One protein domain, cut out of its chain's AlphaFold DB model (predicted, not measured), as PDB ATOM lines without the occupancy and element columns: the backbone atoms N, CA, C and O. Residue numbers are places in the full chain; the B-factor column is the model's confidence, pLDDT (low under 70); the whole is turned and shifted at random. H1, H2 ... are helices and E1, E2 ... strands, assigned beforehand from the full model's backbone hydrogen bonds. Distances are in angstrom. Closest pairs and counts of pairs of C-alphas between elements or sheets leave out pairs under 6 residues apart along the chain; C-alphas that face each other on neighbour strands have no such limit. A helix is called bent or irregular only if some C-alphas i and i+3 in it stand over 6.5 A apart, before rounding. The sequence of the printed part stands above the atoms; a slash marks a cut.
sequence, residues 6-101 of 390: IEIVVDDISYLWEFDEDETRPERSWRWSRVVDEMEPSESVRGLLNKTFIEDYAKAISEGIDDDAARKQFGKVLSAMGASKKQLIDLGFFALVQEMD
ATOM      1  N   ILE A   6     314.646 268.157 230.624       91.00
ATOM      2  CA  ILE A   6     315.689 267.762 229.665       91.00
ATOM      3  C   ILE A   6     315.131 267.830 228.246       91.00
ATOM      4  O   ILE A   6     314.135 267.183 227.940       91.00
ATOM      5  N   GLU A   7     315.805 268.564 227.364       94.56
ATOM      6  CA  GLU A   7     315.441 268.649 225.947       94.56
ATOM      7  C   GLU A   7     316.304 267.702 225.097       94.56
ATOM      8  O   GLU A   7     317.536 267.724 225.178       94.56
ATOM      9  N   ILE A   8     315.658 266.886 224.261       94.50
ATOM     10  CA  ILE A   8     316.300 266.013 223.268       94.50
ATOM     11  C   ILE A   8     315.686 266.280 221.891       94.50
ATOM     12  O   ILE A   8     314.467 266.374 221.748       94.50
ATOM     13  N   VAL A   9     316.532 266.362 220.860       94.38
ATOM     14  CA  VAL A   9     316.108 266.559 219.466       94.38
ATOM     15  C   VAL A   9     316.132 265.229 218.714       94.38
ATOM     16  O   VAL A   9     317.157 264.551 218.675       94.38
ATOM     17  N   VAL A  10     315.011 264.873 218.083       93.31
ATOM     18  CA  VAL A  10     314.863 263.699 217.210       93.31
ATOM     19  C   VAL A  10     314.204 264.145 215.911       93.31
ATOM     20  O   VAL A  10     313.148 264.767 215.953       93.31
ATOM     21  N   ASP A  11     314.814 263.833 214.763       92.69
ATOM     22  CA  ASP A  11     314.308 264.200 213.429       92.69
ATOM     23  C   ASP A  11     313.936 265.695 213.304       92.69
ATOM     24  O   ASP A  11     312.858 266.048 212.829       92.69
ATOM     25  N   ASP A  12     314.829 266.576 213.774       94.75
ATOM     26  CA  ASP A  12     314.655 268.041 213.823       94.75
ATOM     27  C   ASP A  12     313.476 268.532 214.692       94.75
ATOM     28  O   ASP A  12     313.068 269.693 214.611       94.75
ATOM     29  N   ILE A  13     312.934 267.667 215.555       93.81
ATOM     30  CA  ILE A  13     311.864 267.989 216.498       93.81
ATOM     31  C   ILE A  13     312.398 267.920 217.932       93.81
ATOM     32  O   ILE A  13     312.903 266.886 218.368       93.81
ATOM     33  N   SER A  14     312.239 269.014 218.679       94.94
ATOM     34  CA  SER A  14     312.561 269.086 220.106       94.94
ATOM     35  C   SER A  14     311.477 268.462 220.982       94.94
ATOM     36  O   SER A  14     310.290 268.797 220.865       94.94
ATOM     37  N   TYR A  15     311.904 267.617 221.914       95.69
ATOM     38  CA  TYR A  15     311.074 267.003 222.941       95.69
ATOM     39  C   TYR A  15     311.614 267.329 224.326       95.69
ATOM     40  O   TYR A  15     312.817 267.241 224.557       95.69
ATOM     41  N   LEU A  16     310.710 267.665 225.236       94.69
ATOM     42  CA  LEU A  16     310.985 267.949 226.632       94.69
ATOM     43  C   LEU A  16     310.613 266.735 227.481       94.69
ATOM     44  O   LEU A  16     309.517 266.186 227.349       94.69
ATOM     45  N   TRP A  17     311.534 266.310 228.334       92.62
ATOM     46  CA  TRP A  17     311.272 265.407 229.441       92.62
ATOM     47  C   TRP A  17     311.062 266.245 230.686       92.62
ATOM     48  O   TRP A  17     312.013 266.845 231.182       92.62
ATOM     49  N   GLU A  18     309.824 266.294 231.156       89.44
ATOM     50  CA  GLU A  18     309.419 267.131 232.280       89.44
ATOM     51  C   GLU A  18     308.758 266.290 233.371       89.44
ATOM     52  O   GLU A  18     308.177 265.222 233.122       89.44
ATOM     53  N   PHE A  19     308.865 266.781 234.601       82.12
ATOM     54  CA  PHE A  19     308.128 266.250 235.735       82.12
ATOM     55  C   PHE A  19     306.656 266.680 235.649       82.12
ATOM     56  O   PHE A  19     306.359 267.871 235.663       82.12
ATOM     57  N   ASP A  20     305.728 265.723 235.560       79.25
ATOM     58  CA  ASP A  20     304.293 266.027 235.556       79.25
ATOM     59  C   ASP A  20     303.815 266.232 237.005       79.25
ATOM     60  O   ASP A  20     303.720 265.278 237.784       79.25
ATOM     61  N   GLU A  21     303.551 267.490 237.371       68.88
ATOM     62  CA  GLU A  21     303.045 267.891 238.692       68.88
ATOM     63  C   GLU A  21     301.536 267.651 238.876       68.88
ATOM     64  O   GLU A  21     300.970 268.139 239.853       68.88
ATOM     65  N   ASP A  22     300.857 266.923 237.979       71.19
ATOM     66  CA  ASP A  22     299.420 266.646 238.095       71.19
ATOM     67  C   ASP A  22     299.052 266.031 239.462       71.19
ATOM     68  O   ASP A  22     299.142 264.820 239.684       71.19
ATOM     69  N   GLU A  23     298.573 266.888 240.375       58.94
ATOM     70  CA  GLU A  23     298.190 266.561 241.754       58.94
ATOM     71  C   GLU A  23     297.071 265.507 241.829       58.94
ATOM     72  O   GLU A  23     296.805 264.946 242.897       58.94
ATOM     73  N   THR A  24     296.397 265.223 240.709       66.75
ATOM     74  CA  THR A  24     295.355 264.195 240.630       66.75
ATOM     75  C   THR A  24     295.914 262.787 240.421       66.75
ATOM     76  O   THR A  24     295.203 261.807 240.676       66.75
ATOM     77  N   ARG A  25     297.182 262.656 240.009       59.25
ATOM     78  CA  ARG A  25     297.867 261.370 239.854       59.25
ATOM     79  C   ARG A  25     298.704 261.076 241.102       59.25
ATOM     80  O   ARG A  25     299.645 261.801 241.407       59.25
ATOM     81  N   PRO A  26     298.412 259.987 241.837       48.81
ATOM     82  CA  PRO A  26     299.133 259.665 243.071       48.81
ATOM     83  C   PRO A  26     300.593 259.238 242.837       48.81
ATOM     84  O   PRO A  26     301.368 259.156 243.789       48.81
ATOM     85  N   GLU A  27     300.981 258.962 241.590       56.75
ATOM     86  CA  GLU A  27     302.317 258.509 241.223       56.75
ATOM     87  C   GLU A  27     303.049 259.610 240.452       56.75
ATOM     88  O   GLU A  27     302.644 259.989 239.357       56.75
ATOM     89  N   ARG A  28     304.147 260.105 241.035       63.66
ATOM     90  CA  ARG A  28     305.100 261.018 240.392       63.66
ATOM     91  C   ARG A  28     305.532 260.443 239.035       63.66
ATOM     92  O   ARG A  28     306.244 259.436 239.024       63.66
ATOM     93  N   SER A  29     305.130 261.059 237.922       72.25
ATOM     94  CA  SER A  29     305.425 260.553 236.576       72.25
ATOM     95  C   SER A  29     306.153 261.585 235.725       72.25
ATOM     96  O   SER A  29     305.767 262.746 235.684       72.25
ATOM     97  N   TRP A  30     307.185 261.142 235.015       84.00
ATOM     98  CA  TRP A  30     307.856 261.935 233.991       84.00
ATOM     99  C   TRP A  30     307.283 261.577 232.630       84.00
ATOM    100  O   TRP A  30     306.975 260.406 232.376       84.00
ATOM    101  N   ARG A  31     307.172 262.562 231.741       89.06
ATOM    102  CA  ARG A  31     306.638 262.358 230.392       89.06
ATOM    103  C   ARG A  31     307.458 263.105 229.354       89.06
ATOM    104  O   ARG A  31     308.112 264.095 229.659       89.06
ATOM    105  N   TRP A  32     307.383 262.615 228.123       93.50
ATOM    106  CA  TRP A  32     307.888 263.325 226.956       93.50
ATOM    107  C   TRP A  32     306.763 264.137 226.323       93.50
ATOM    108  O   TRP A  32     305.710 263.576 226.014       93.50
ATOM    109  N   SER A  33     307.008 265.413 226.057       93.94
ATOM    110  CA  SER A  33     306.109 266.296 225.311       93.94
ATOM    111  C   SER A  33     306.899 267.043 224.236       93.94
ATOM    112  O   SER A  33     308.091 267.309 224.375       93.94
ATOM    113  N   ARG A  34     306.283 267.325 223.089       94.31
ATOM    114  CA  ARG A  34     306.931 268.107 222.030       94.31
ATOM    115  C   ARG A  34     306.938 269.585 222.415       94.31
ATOM    116  O   ARG A  34     305.888 270.124 222.732       94.31
ATOM    117  N   VAL A  35     308.072 270.272 222.296       93.88
ATOM    118  CA  VAL A  35     308.212 271.668 222.777       93.88
ATOM    119  C   VAL A  35     307.244 272.645 222.088       93.88
ATOM    120  O   VAL A  35     306.816 273.629 222.680       93.88
ATOM    121  N   VAL A  36     306.886 272.396 220.825       92.44
ATOM    122  CA  VAL A  36     306.094 273.342 220.015       92.44
ATOM    123  C   VAL A  36     304.603 273.349 220.375       92.44
ATOM    124  O   VAL A  36     303.951 274.381 220.230       92.44
ATOM    125  N   ASP A  37     304.045 272.208 220.774       92.31
ATOM    126  CA  ASP A  37     302.596 272.038 220.957       92.31
ATOM    127  C   ASP A  37     302.205 271.036 222.052       92.31
ATOM    128  O   ASP A  37     301.052 270.616 222.109       92.31
ATOM    129  N   GLU A  38     303.164 270.632 222.886       90.25
ATOM    130  CA  GLU A  38     302.996 269.745 224.043       90.25
ATOM    131  C   GLU A  38     302.423 268.356 223.705       90.25
ATOM    132  O   GLU A  38     302.033 267.594 224.590       90.25
ATOM    133  N   MET A  39     302.399 267.971 222.424       91.75
ATOM    134  CA  MET A  39     301.908 266.656 222.019       91.75
ATOM    135  C   MET A  39     302.861 265.545 222.465       91.75
ATOM    136  O   MET A  39     304.078 265.643 222.291       91.75
ATOM    137  N   GLU A  40     302.302 264.442 222.968       92.06
ATOM    138  CA  GLU A  40     303.089 263.246 223.264       92.06
ATOM    139  C   GLU A  40     303.727 262.673 221.982       92.06
ATOM    140  O   GLU A  40     303.072 262.593 220.934       92.06
ATOM    141  N   PRO A  41     304.992 262.215 222.041       94.31
ATOM    142  CA  PRO A  41     305.608 261.519 220.924       94.31
ATOM    143  C   PRO A  41     304.909 260.184 220.654       94.31
ATOM    144  O   PRO A  41     304.427 259.508 221.570       94.31
ATOM    145  N   SER A  42     304.949 259.763 219.388       95.19
ATOM    146  CA  SER A  42     304.604 258.390 218.999       95.19
ATOM    147  C   SER A  42     305.480 257.362 219.728       95.19
ATOM    148  O   SER A  42     306.577 257.683 220.185       95.19
ATOM    149  N   GLU A  43     305.027 256.112 219.814       92.75
ATOM    150  CA  GLU A  43     305.736 255.048 220.539       92.75
ATOM    151  C   GLU A  43     307.160 254.798 220.010       92.75
ATOM    152  O   GLU A  43     308.092 254.638 220.797       92.75
ATOM    153  N   SER A  44     307.359 254.843 218.688       93.56
ATOM    154  CA  SER A  44     308.686 254.688 218.077       93.56
ATOM    155  C   SER A  44     309.631 255.826 218.465       93.56
ATOM    156  O   SER A  44     310.776 255.577 218.842       93.56
ATOM    157  N   VAL A  45     309.141 257.068 218.425       94.38
ATOM    158  CA  VAL A  45     309.908 258.252 218.833       94.38
ATOM    159  C   VAL A  45     310.200 258.208 220.333       94.38
ATOM    160  O   VAL A  45     311.328 258.460 220.737       94.38
ATOM    161  N   ARG A  46     309.231 257.801 221.162       94.69
ATOM    162  CA  ARG A  46     309.407 257.614 222.610       94.69
ATOM    163  C   ARG A  46     310.494 256.588 222.930       94.69
ATOM    164  O   ARG A  46     311.310 256.833 223.811       94.69
ATOM    165  N   GLY A  47     310.536 255.471 222.204       92.62
ATOM    166  CA  GLY A  47     311.596 254.472 222.345       92.62
ATOM    167  C   GLY A  47     312.983 255.039 222.032       92.62
ATOM    168  O   GLY A  47     313.934 254.772 222.767       92.62
ATOM    169  N   LEU A  48     313.094 255.865 220.984       94.25
ATOM    170  CA  LEU A  48     314.347 256.533 220.631       94.25
ATOM    171  C   LEU A  48     314.751 257.577 221.681       94.25
ATOM    172  O   LEU A  48     315.887 257.549 222.138       94.25
ATOM    173  N   LEU A  49     313.816 258.422 222.126       95.56
ATOM    174  CA  LEU A  49     314.039 259.409 223.188       95.56
ATOM    175  C   LEU A  49     314.511 258.752 224.488       95.56
ATOM    176  O   LEU A  49     315.507 259.179 225.066       95.56
ATOM    177  N   ASN A  50     313.842 257.679 224.923       95.06
ATOM    178  CA  ASN A  50     314.237 256.930 226.114       95.06
ATOM    179  C   ASN A  50     315.653 256.368 225.985       95.06
ATOM    180  O   ASN A  50     316.443 256.470 226.923       95.06
ATOM    181  N   LYS A  51     315.978 255.790 224.823       94.69
ATOM    182  CA  LYS A  51     317.311 255.260 224.550       94.69
ATOM    183  C   LYS A  51     318.372 256.363 224.631       94.69
ATOM    184  O   LYS A  51     319.321 256.203 225.392       94.69
ATOM    185  N   THR A  52     318.179 257.476 223.920       95.06
ATOM    186  CA  THR A  52     319.097 258.628 223.946       95.06
ATOM    187  C   THR A  52     319.262 259.168 225.366       95.06
ATOM    188  O   THR A  52     320.376 259.403 225.816       95.06
ATOM    189  N   PHE A  53     318.171 259.296 226.124       95.44
ATOM    190  CA  PHE A  53     318.222 259.748 227.513       95.44
ATOM    191  C   PHE A  53     319.095 258.842 228.394       95.44
ATOM    192  O   PHE A  53     319.942 259.325 229.149       95.44
ATOM    193  N   ILE A  54     318.895 257.524 228.297       95.06
ATOM    194  CA  ILE A  54     319.653 256.534 229.069       95.06
ATOM    195  C   ILE A  54     321.141 256.570 228.693       95.06
ATOM    196  O   ILE A  54     321.990 256.488 229.579       95.06
ATOM    197  N   GLU A  55     321.455 256.684 227.402       93.94
ATOM    198  CA  GLU A  55     322.830 256.647 226.888       93.94
ATOM    199  C   GLU A  55     323.603 257.944 227.183       93.94
ATOM    200  O   GLU A  55     324.749 257.875 227.632       93.94
ATOM    201  N   ASP A  56     322.968 259.106 227.014       94.69
ATOM    202  CA  ASP A  56     323.675 260.392 226.989       94.69
ATOM    203  C   ASP A  56     323.524 261.211 228.283       94.69
ATOM    204  O   ASP A  56     324.411 261.998 228.623       94.69
ATOM    205  N   TYR A  57     322.434 261.030 229.039       94.31
ATOM    206  CA  TYR A  57     322.086 261.915 230.162       94.31
ATOM    207  C   TYR A  57     322.055 261.207 231.517       94.31
ATOM    208  O   TYR A  57     322.476 261.782 232.525       94.31
ATOM    209  N   ALA A  58     321.591 259.955 231.566       94.19
ATOM    210  CA  ALA A  58     321.311 259.267 232.827       94.19
ATOM    211  C   ALA A  58     322.518 259.188 233.774       94.19
ATOM    212  O   ALA A  58     322.338 259.284 234.987       94.19
ATOM    213  N   LYS A  59     323.742 259.072 233.238       94.81
ATOM    214  CA  LYS A  59     324.974 259.017 234.037       94.81
ATOM    215  C   LYS A  59     325.258 260.324 234.780       94.81
ATOM    216  O   LYS A  59     325.497 260.304 235.981       94.81
ATOM    217  N   ALA A  60     325.204 261.459 234.084       93.31
ATOM    218  CA  ALA A  60     325.467 262.757 234.705       93.31
ATOM    219  C   ALA A  60     324.429 263.075 235.793       93.31
ATOM    220  O   ALA A  60     324.758 263.627 236.842       93.31
ATOM    221  N   ILE A  61     323.172 262.678 235.563       92.50
ATOM    222  CA  ILE A  61     322.097 262.828 236.546       92.50
ATOM    223  C   ILE A  61     322.340 261.911 237.746       92.50
ATOM    224  O   ILE A  61     322.240 262.374 238.880       92.50
ATOM    225  N   SER A  62     322.672 260.631 237.525       92.38
ATOM    226  CA  SER A  62     322.859 259.664 238.615       92.38
ATOM    227  C   SER A  62     324.022 260.040 239.538       92.38
ATOM    228  O   SER A  62     323.886 259.925 240.758       92.38
ATOM    229  N   GLU A  63     325.114 260.570 238.977       92.31
ATOM    230  CA  GLU A  63     326.269 261.095 239.717       92.31
ATOM    231  C   GLU A  63     325.914 262.307 240.602       92.31
ATOM    232  O   GLU A  63     326.560 262.526 241.623       92.31
ATOM    233  N   GLY A  64     324.866 263.067 240.255       90.94
ATOM    234  CA  GLY A  64     324.392 264.242 240.999       90.94
ATOM    235  C   GLY A  64     323.263 263.980 242.008       90.94
ATOM    236  O   GLY A  64     322.666 264.934 242.527       90.94
ATOM    237  N   ILE A  65     322.891 262.721 242.259       90.56
ATOM    238  CA  ILE A  65     321.876 262.353 243.259       90.56
ATOM    239  C   ILE A  65     322.569 261.818 244.513       90.56
ATOM    240  O   ILE A  65     323.068 260.697 244.494       90.56
ATOM    241  N   ASP A  66     322.535 262.582 245.606       88.31
ATOM    242  CA  ASP A  66     323.127 262.190 246.897       88.31
ATOM    243  C   ASP A  66     322.157 261.440 247.827       88.31
ATOM    244  O   ASP A  66     322.587 260.757 248.753       88.31
ATOM    245  N   ASP A  67     320.849 261.571 247.601       90.31
ATOM    246  CA  ASP A  67     319.809 260.954 248.429       90.31
ATOM    247  C   ASP A  67     319.432 259.556 247.913       90.31
ATOM    248  O   ASP A  67     319.048 259.392 246.752       90.31
ATOM    249  N   ASP A  68     319.499 258.546 248.784       86.38
ATOM    250  CA  ASP A  68     319.235 257.147 248.422       86.38
ATOM    251  C   ASP A  68     317.789 256.919 247.955       86.38
ATOM    252  O   ASP A  68     317.549 256.118 247.044       86.38
ATOM    253  N   ALA A  69     316.815 257.630 248.533       86.38
ATOM    254  CA  ALA A  69     315.414 257.498 248.138       86.38
ATOM    255  C   ALA A  69     315.177 258.077 246.734       86.38
ATOM    256  O   ALA A  69     314.565 257.414 245.891       86.38
ATOM    257  N   ALA A  70     315.723 259.261 246.448       86.44
ATOM    258  CA  ALA A  70     315.711 259.876 245.127       86.44
ATOM    259  C   ALA A  70     316.465 259.022 244.099       86.44
ATOM    260  O   ALA A  70     315.986 258.840 242.979       86.44
ATOM    261  N   ARG A  71     317.603 258.430 244.482       89.88
ATOM    262  CA  ARG A  71     318.382 257.535 243.617       89.88
ATOM    263  C   ARG A  71     317.585 256.281 243.269       89.88
ATOM    264  O   ARG A  71     317.498 255.908 242.102       89.88
ATOM    265  N   LYS A  72     316.927 255.664 244.254       89.06
ATOM    266  CA  LYS A  72     316.045 254.509 244.038       89.06
ATOM    267  C   LYS A  72     314.849 254.860 243.152       89.06
ATOM    268  O   LYS A  72     314.489 254.071 242.281       89.06
ATOM    269  N   GLN A  73     314.243 256.032 243.351       87.88
ATOM    270  CA  GLN A  73     313.150 256.508 242.505       87.88
ATOM    271  C   GLN A  73     313.617 256.705 241.057       87.88
ATOM    272  O   GLN A  73     312.975 256.192 240.144       87.88
ATOM    273  N   PHE A  74     314.753 257.368 240.842       91.62
ATOM    274  CA  PHE A  74     315.294 257.595 239.503       91.62
ATOM    275  C   PHE A  74     315.649 256.285 238.785       91.62
ATOM    276  O   PHE A  74     315.300 256.108 237.621       91.62
ATOM    277  N   GLY A  75     316.226 255.305 239.487       92.44
ATOM    278  CA  GLY A  75     316.467 253.978 238.912       92.44
ATOM    279  C   GLY A  75     315.181 253.272 238.449       92.44
ATOM    280  O   GLY A  75     315.177 252.630 237.398       92.44
ATOM    281  N   LYS A  76     314.062 253.427 239.176       90.69
ATOM    282  CA  LYS A  76     312.752 252.897 238.743       90.69
ATOM    283  C   LYS A  76     312.250 253.584 237.474       90.69
ATOM    284  O   LYS A  76     311.697 252.912 236.609       90.69
ATOM    285  N   VAL A  77     312.473 254.893 237.351       90.94
ATOM    286  CA  VAL A  77     312.131 255.660 236.144       90.94
ATOM    287  C   VAL A  77     312.929 255.151 234.947       90.94
ATOM    288  O   VAL A  77     312.335 254.799 233.933       90.94
ATOM    289  N   LEU A  78     314.248 254.993 235.088       93.88
ATOM    290  CA  LEU A  78     315.096 254.425 234.036       93.88
ATOM    291  C   LEU A  78     314.650 253.009 233.640       93.88
ATOM    292  O   LEU A  78     314.576 252.694 232.453       93.88
ATOM    293  N   SER A  79     314.288 252.169 234.613       92.75
ATOM    294  CA  SER A  79     313.739 250.838 234.333       92.75
ATOM    295  C   SER A  79     312.429 250.906 233.541       92.75
ATOM    296  O   SER A  79     312.252 250.120 232.615       92.75
ATOM    297  N   ALA A  80     311.520 251.827 233.876       90.19
ATOM    298  CA  ALA A  80     310.267 252.029 233.145       90.19
ATOM    299  C   ALA A  80     310.496 252.592 231.731       90.19
ATOM    300  O   ALA A  80     309.729 252.299 230.815       90.19
ATOM    301  N   MET A  81     311.582 253.345 231.531       92.00
ATOM    302  CA  MET A  81     312.029 253.818 230.215       92.00
ATOM    303  C   MET A  81     312.649 252.707 229.351       92.00
ATOM    304  O   MET A  81     312.876 252.924 228.161       92.00
ATOM    305  N   GLY A  82     312.886 251.518 229.915       92.38
ATOM    306  CA  GLY A  82     313.442 250.365 229.209       92.38
ATOM    307  C   GLY A  82     314.940 250.151 229.427       92.38
ATOM    308  O   GLY A  82     315.544 249.372 228.690       92.38
ATOM    309  N   ALA A  83     315.554 250.803 230.424       94.94
ATOM    310  CA  ALA A  83     316.936 250.509 230.795       94.94
ATOM    311  C   ALA A  83     317.076 249.035 231.200       94.94
ATOM    312  O   ALA A  83     316.341 248.520 232.047       94.94
ATOM    313  N   SER A  84     318.051 248.350 230.604       94.44
ATOM    314  CA  SER A  84     318.404 246.991 231.005       94.44
ATOM    315  C   SER A  84     318.992 246.974 232.418       94.44
ATOM    316  O   SER A  84     319.578 247.950 232.885       94.44
ATOM    317  N   LYS A  85     318.909 245.822 233.093       93.38
ATOM    318  CA  LYS A  85     319.518 245.635 234.422       93.38
ATOM    319  C   LYS A  85     321.015 245.957 234.415       93.38
ATOM    320  O   LYS A  85     321.493 246.586 235.348       93.38
ATOM    321  N   LYS A  86     321.733 245.600 233.345       92.06
ATOM    322  CA  LYS A  86     323.154 245.929 233.181       92.06
ATOM    323  C   LYS A  86     323.395 247.437 233.105       92.06
ATOM    324  O   LYS A  86     324.206 247.951 233.861       92.06
ATOM    325  N   GLN A  87     322.625 248.155 232.284       94.31
ATOM    326  CA  GLN A  87     322.704 249.621 232.227       94.31
ATOM    327  C   GLN A  87     322.416 250.254 233.595       94.31
ATOM    328  O   GLN A  87     323.103 251.185 233.995       94.31
ATOM    329  N   LEU A  88     321.443 249.731 234.350       95.44
ATOM    330  CA  LEU A  88     321.173 250.204 235.711       95.44
ATOM    331  C   LEU A  88     322.368 249.979 236.653       95.44
ATOM    332  O   LEU A  88     322.676 250.865 237.450       95.44
ATOM    333  N   ILE A  89     323.060 248.839 236.559       91.19
ATOM    334  CA  ILE A  89     324.290 248.581 237.327       91.19
ATOM    335  C   ILE A  89     325.391 249.568 236.933       91.19
ATOM    336  O   ILE A  89     325.962 250.206 237.819       91.19
ATOM    337  N   ASP A  90     325.640 249.742 235.634       91.44
ATOM    338  CA  ASP A  90     326.672 250.642 235.099       91.44
ATOM    339  C   ASP A  90     326.437 252.109 235.510       91.44
ATOM    340  O   ASP A  90     327.383 252.879 235.674       91.44
ATOM    341  N   LEU A  91     325.174 252.487 235.725       93.62
ATOM    342  CA  LEU A  91     324.762 253.812 236.198       93.62
ATOM    343  C   LEU A  91     324.751 253.960 237.734       93.62
ATOM    344  O   LEU A  91     324.410 255.033 238.236       93.62
ATOM    345  N   GLY A  92     325.118 252.914 238.483       90.94
ATOM    346  CA  GLY A  92     325.231 252.937 239.945       90.94
ATOM    347  C   GLY A  92     323.975 252.508 240.715       90.94
ATOM    348  O   GLY A  92     323.937 252.632 241.939       90.94
ATOM    349  N   PHE A  93     322.953 251.956 240.054       93.00
ATOM    350  CA  PHE A  93     321.700 251.503 240.685       93.00
ATOM    351  C   PHE A  93     321.731 250.030 241.110       93.00
ATOM    352  O   PHE A  93     320.712 249.340 241.095       93.00
ATOM    353  N   PHE A  94     322.895 249.532 241.523       88.75
ATOM    354  CA  PHE A  94     323.090 248.122 241.860       88.75
ATOM    355  C   PHE A  94     322.119 247.611 242.942       88.75
ATOM    356  O   PHE A  94     321.536 246.541 242.785       88.75
ATOM    357  N   ALA A  95     321.870 248.399 243.995       86.69
ATOM    358  CA  ALA A  95     320.934 248.034 245.066       86.69
ATOM    359  C   ALA A  95     319.488 247.858 244.568       86.69
ATOM    360  O   ALA A  95     318.781 246.961 245.016       86.69
ATOM    361  N   LEU A  96     319.055 248.672 243.599       89.31
ATOM    362  CA  LEU A  96     317.741 248.510 242.979       89.31
ATOM    363  C   LEU A  96     317.676 247.203 242.178       89.31
ATOM    364  O   LEU A  96     316.695 246.473 242.277       89.31
ATOM    365  N   VAL A  97     318.729 246.881 241.423       89.94
ATOM    366  CA  VAL A  97     318.787 245.635 240.645       89.94
ATOM    367  C   VAL A  97     318.781 244.411 241.563       89.94
ATOM    368  O   VAL A  97     318.092 243.446 241.255       89.94
ATOM    369  N   GLN A  98     319.453 244.466 242.718       87.12
ATOM    370  CA  GLN A  98     319.402 243.403 243.733       87.12
ATOM    371  C   GLN A  98     317.984 243.131 244.249       87.12
ATOM    372  O   GLN A  98     317.640 241.975 244.478       87.12
ATOM    373  N   GLU A  99     317.175 244.174 244.449       85.50
ATOM    374  CA  GLU A  99     315.782 244.029 244.884       85.50
ATOM    375  C   GLU A  99     314.877 243.485 243.769       85.50
ATOM    376  O   GLU A  99     313.921 242.767 244.051       85.50
ATOM    377  N   MET A 100     315.160 243.838 242.513       85.75
ATOM    378  CA  MET A 100     314.352 243.439 241.357       85.75
ATOM    379  C   MET A 100     314.662 242.026 240.854       85.75
ATOM    380  O   MET A 100     313.754 241.309 240.441       85.75
ATOM    381  N   ASP A 101     315.940 241.656 240.801       85.19
ATOM    382  CA  ASP A 101     316.421 240.348 240.353       85.19
ATOM    383  C   ASP A 101     317.755 240.036 241.038       85.19
ATOM    384  O   ASP A 101     318.844 240.379 240.564       85.19
TER     385      ASP A 101
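Overview. This is residues 6 to 101 of the 390 residues of an uncharacterized protein of Stieleria neptunia (UniProt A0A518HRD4). A small twisted sheet of three strands has the long helix H1 over one face, and H1 leads from it to a cluster of the shorter helices H2, H3 and H4 at the other end. The tip of the E2 to E3 hairpin, residues 22 to 27, sticks out. The printed part has 96 residues, with three named strands, then four named helices; the sheet, in order E1, E2, E3, is antiparallel and the class mixed. It is compact, with a radius of gyration of the C-alphas of 13.8 A and spans of 39 by 31 by 24 A.

Arrangement. E1, residues 6 to 10, and E2, residues 13 to 20, form a hairpin, with N 8 and O 15 within hydrogen-bond range at 2.9 A. E3, residues 29 to 34, forms a hairpin with E2, with N 16 and O 33 at 2.8 A, in a meander, each strand the antiparallel neighbour of the one before. H1, residues 43 to 63, is on this sheet in two layers, helix over sheet, at a height of 9.4 A; its closest C-alphas to E1 are Leu 49 and Ile 8, 7.0 A. H1 is irregular, with C-alphas 56 and 59 7.3 A apart, and has a kink of 48 degrees near residue 57. With residues 54 to 62 alone, H1 touches the hub H2, residues 68 to 80, at a shallow tilt of 24 degrees, opposite ways, as a helical hairpin; the closest C-alphas are Ser 62 and Arg 71, 7.0 A. H2, with residues 75 to 79 alone, touches H3, residues 85 to 90, at a steep tilt of 49 degrees, closest at C-alphas 75 and 88, 6.8 A. H3 and H4, residues 94 to 100, form a helical hairpin at 12 degrees, closest at C-alphas 85 and 97, 6.3 A. Every O i to N i+4 pair is within hydrogen-bond range in H2, H3 and H4, and 14 of 17 in H1.

Along the chain. E1 begins at C-alpha 6 (315.689, 267.762, 229.665). E2 is 20.6 A from first to last C-alpha, H1 28.7 A and H2 18.4 A. H4 ends at C-alpha 100 (314.352, 243.439, 241.357).

Size, cuts and confidence. The farthest C-alphas, Val 36 and Gln 98, are 40.4 A apart. The printed part has no cut and no long link. Residue 21 and residues 23 to 28 have pLDDT under 70.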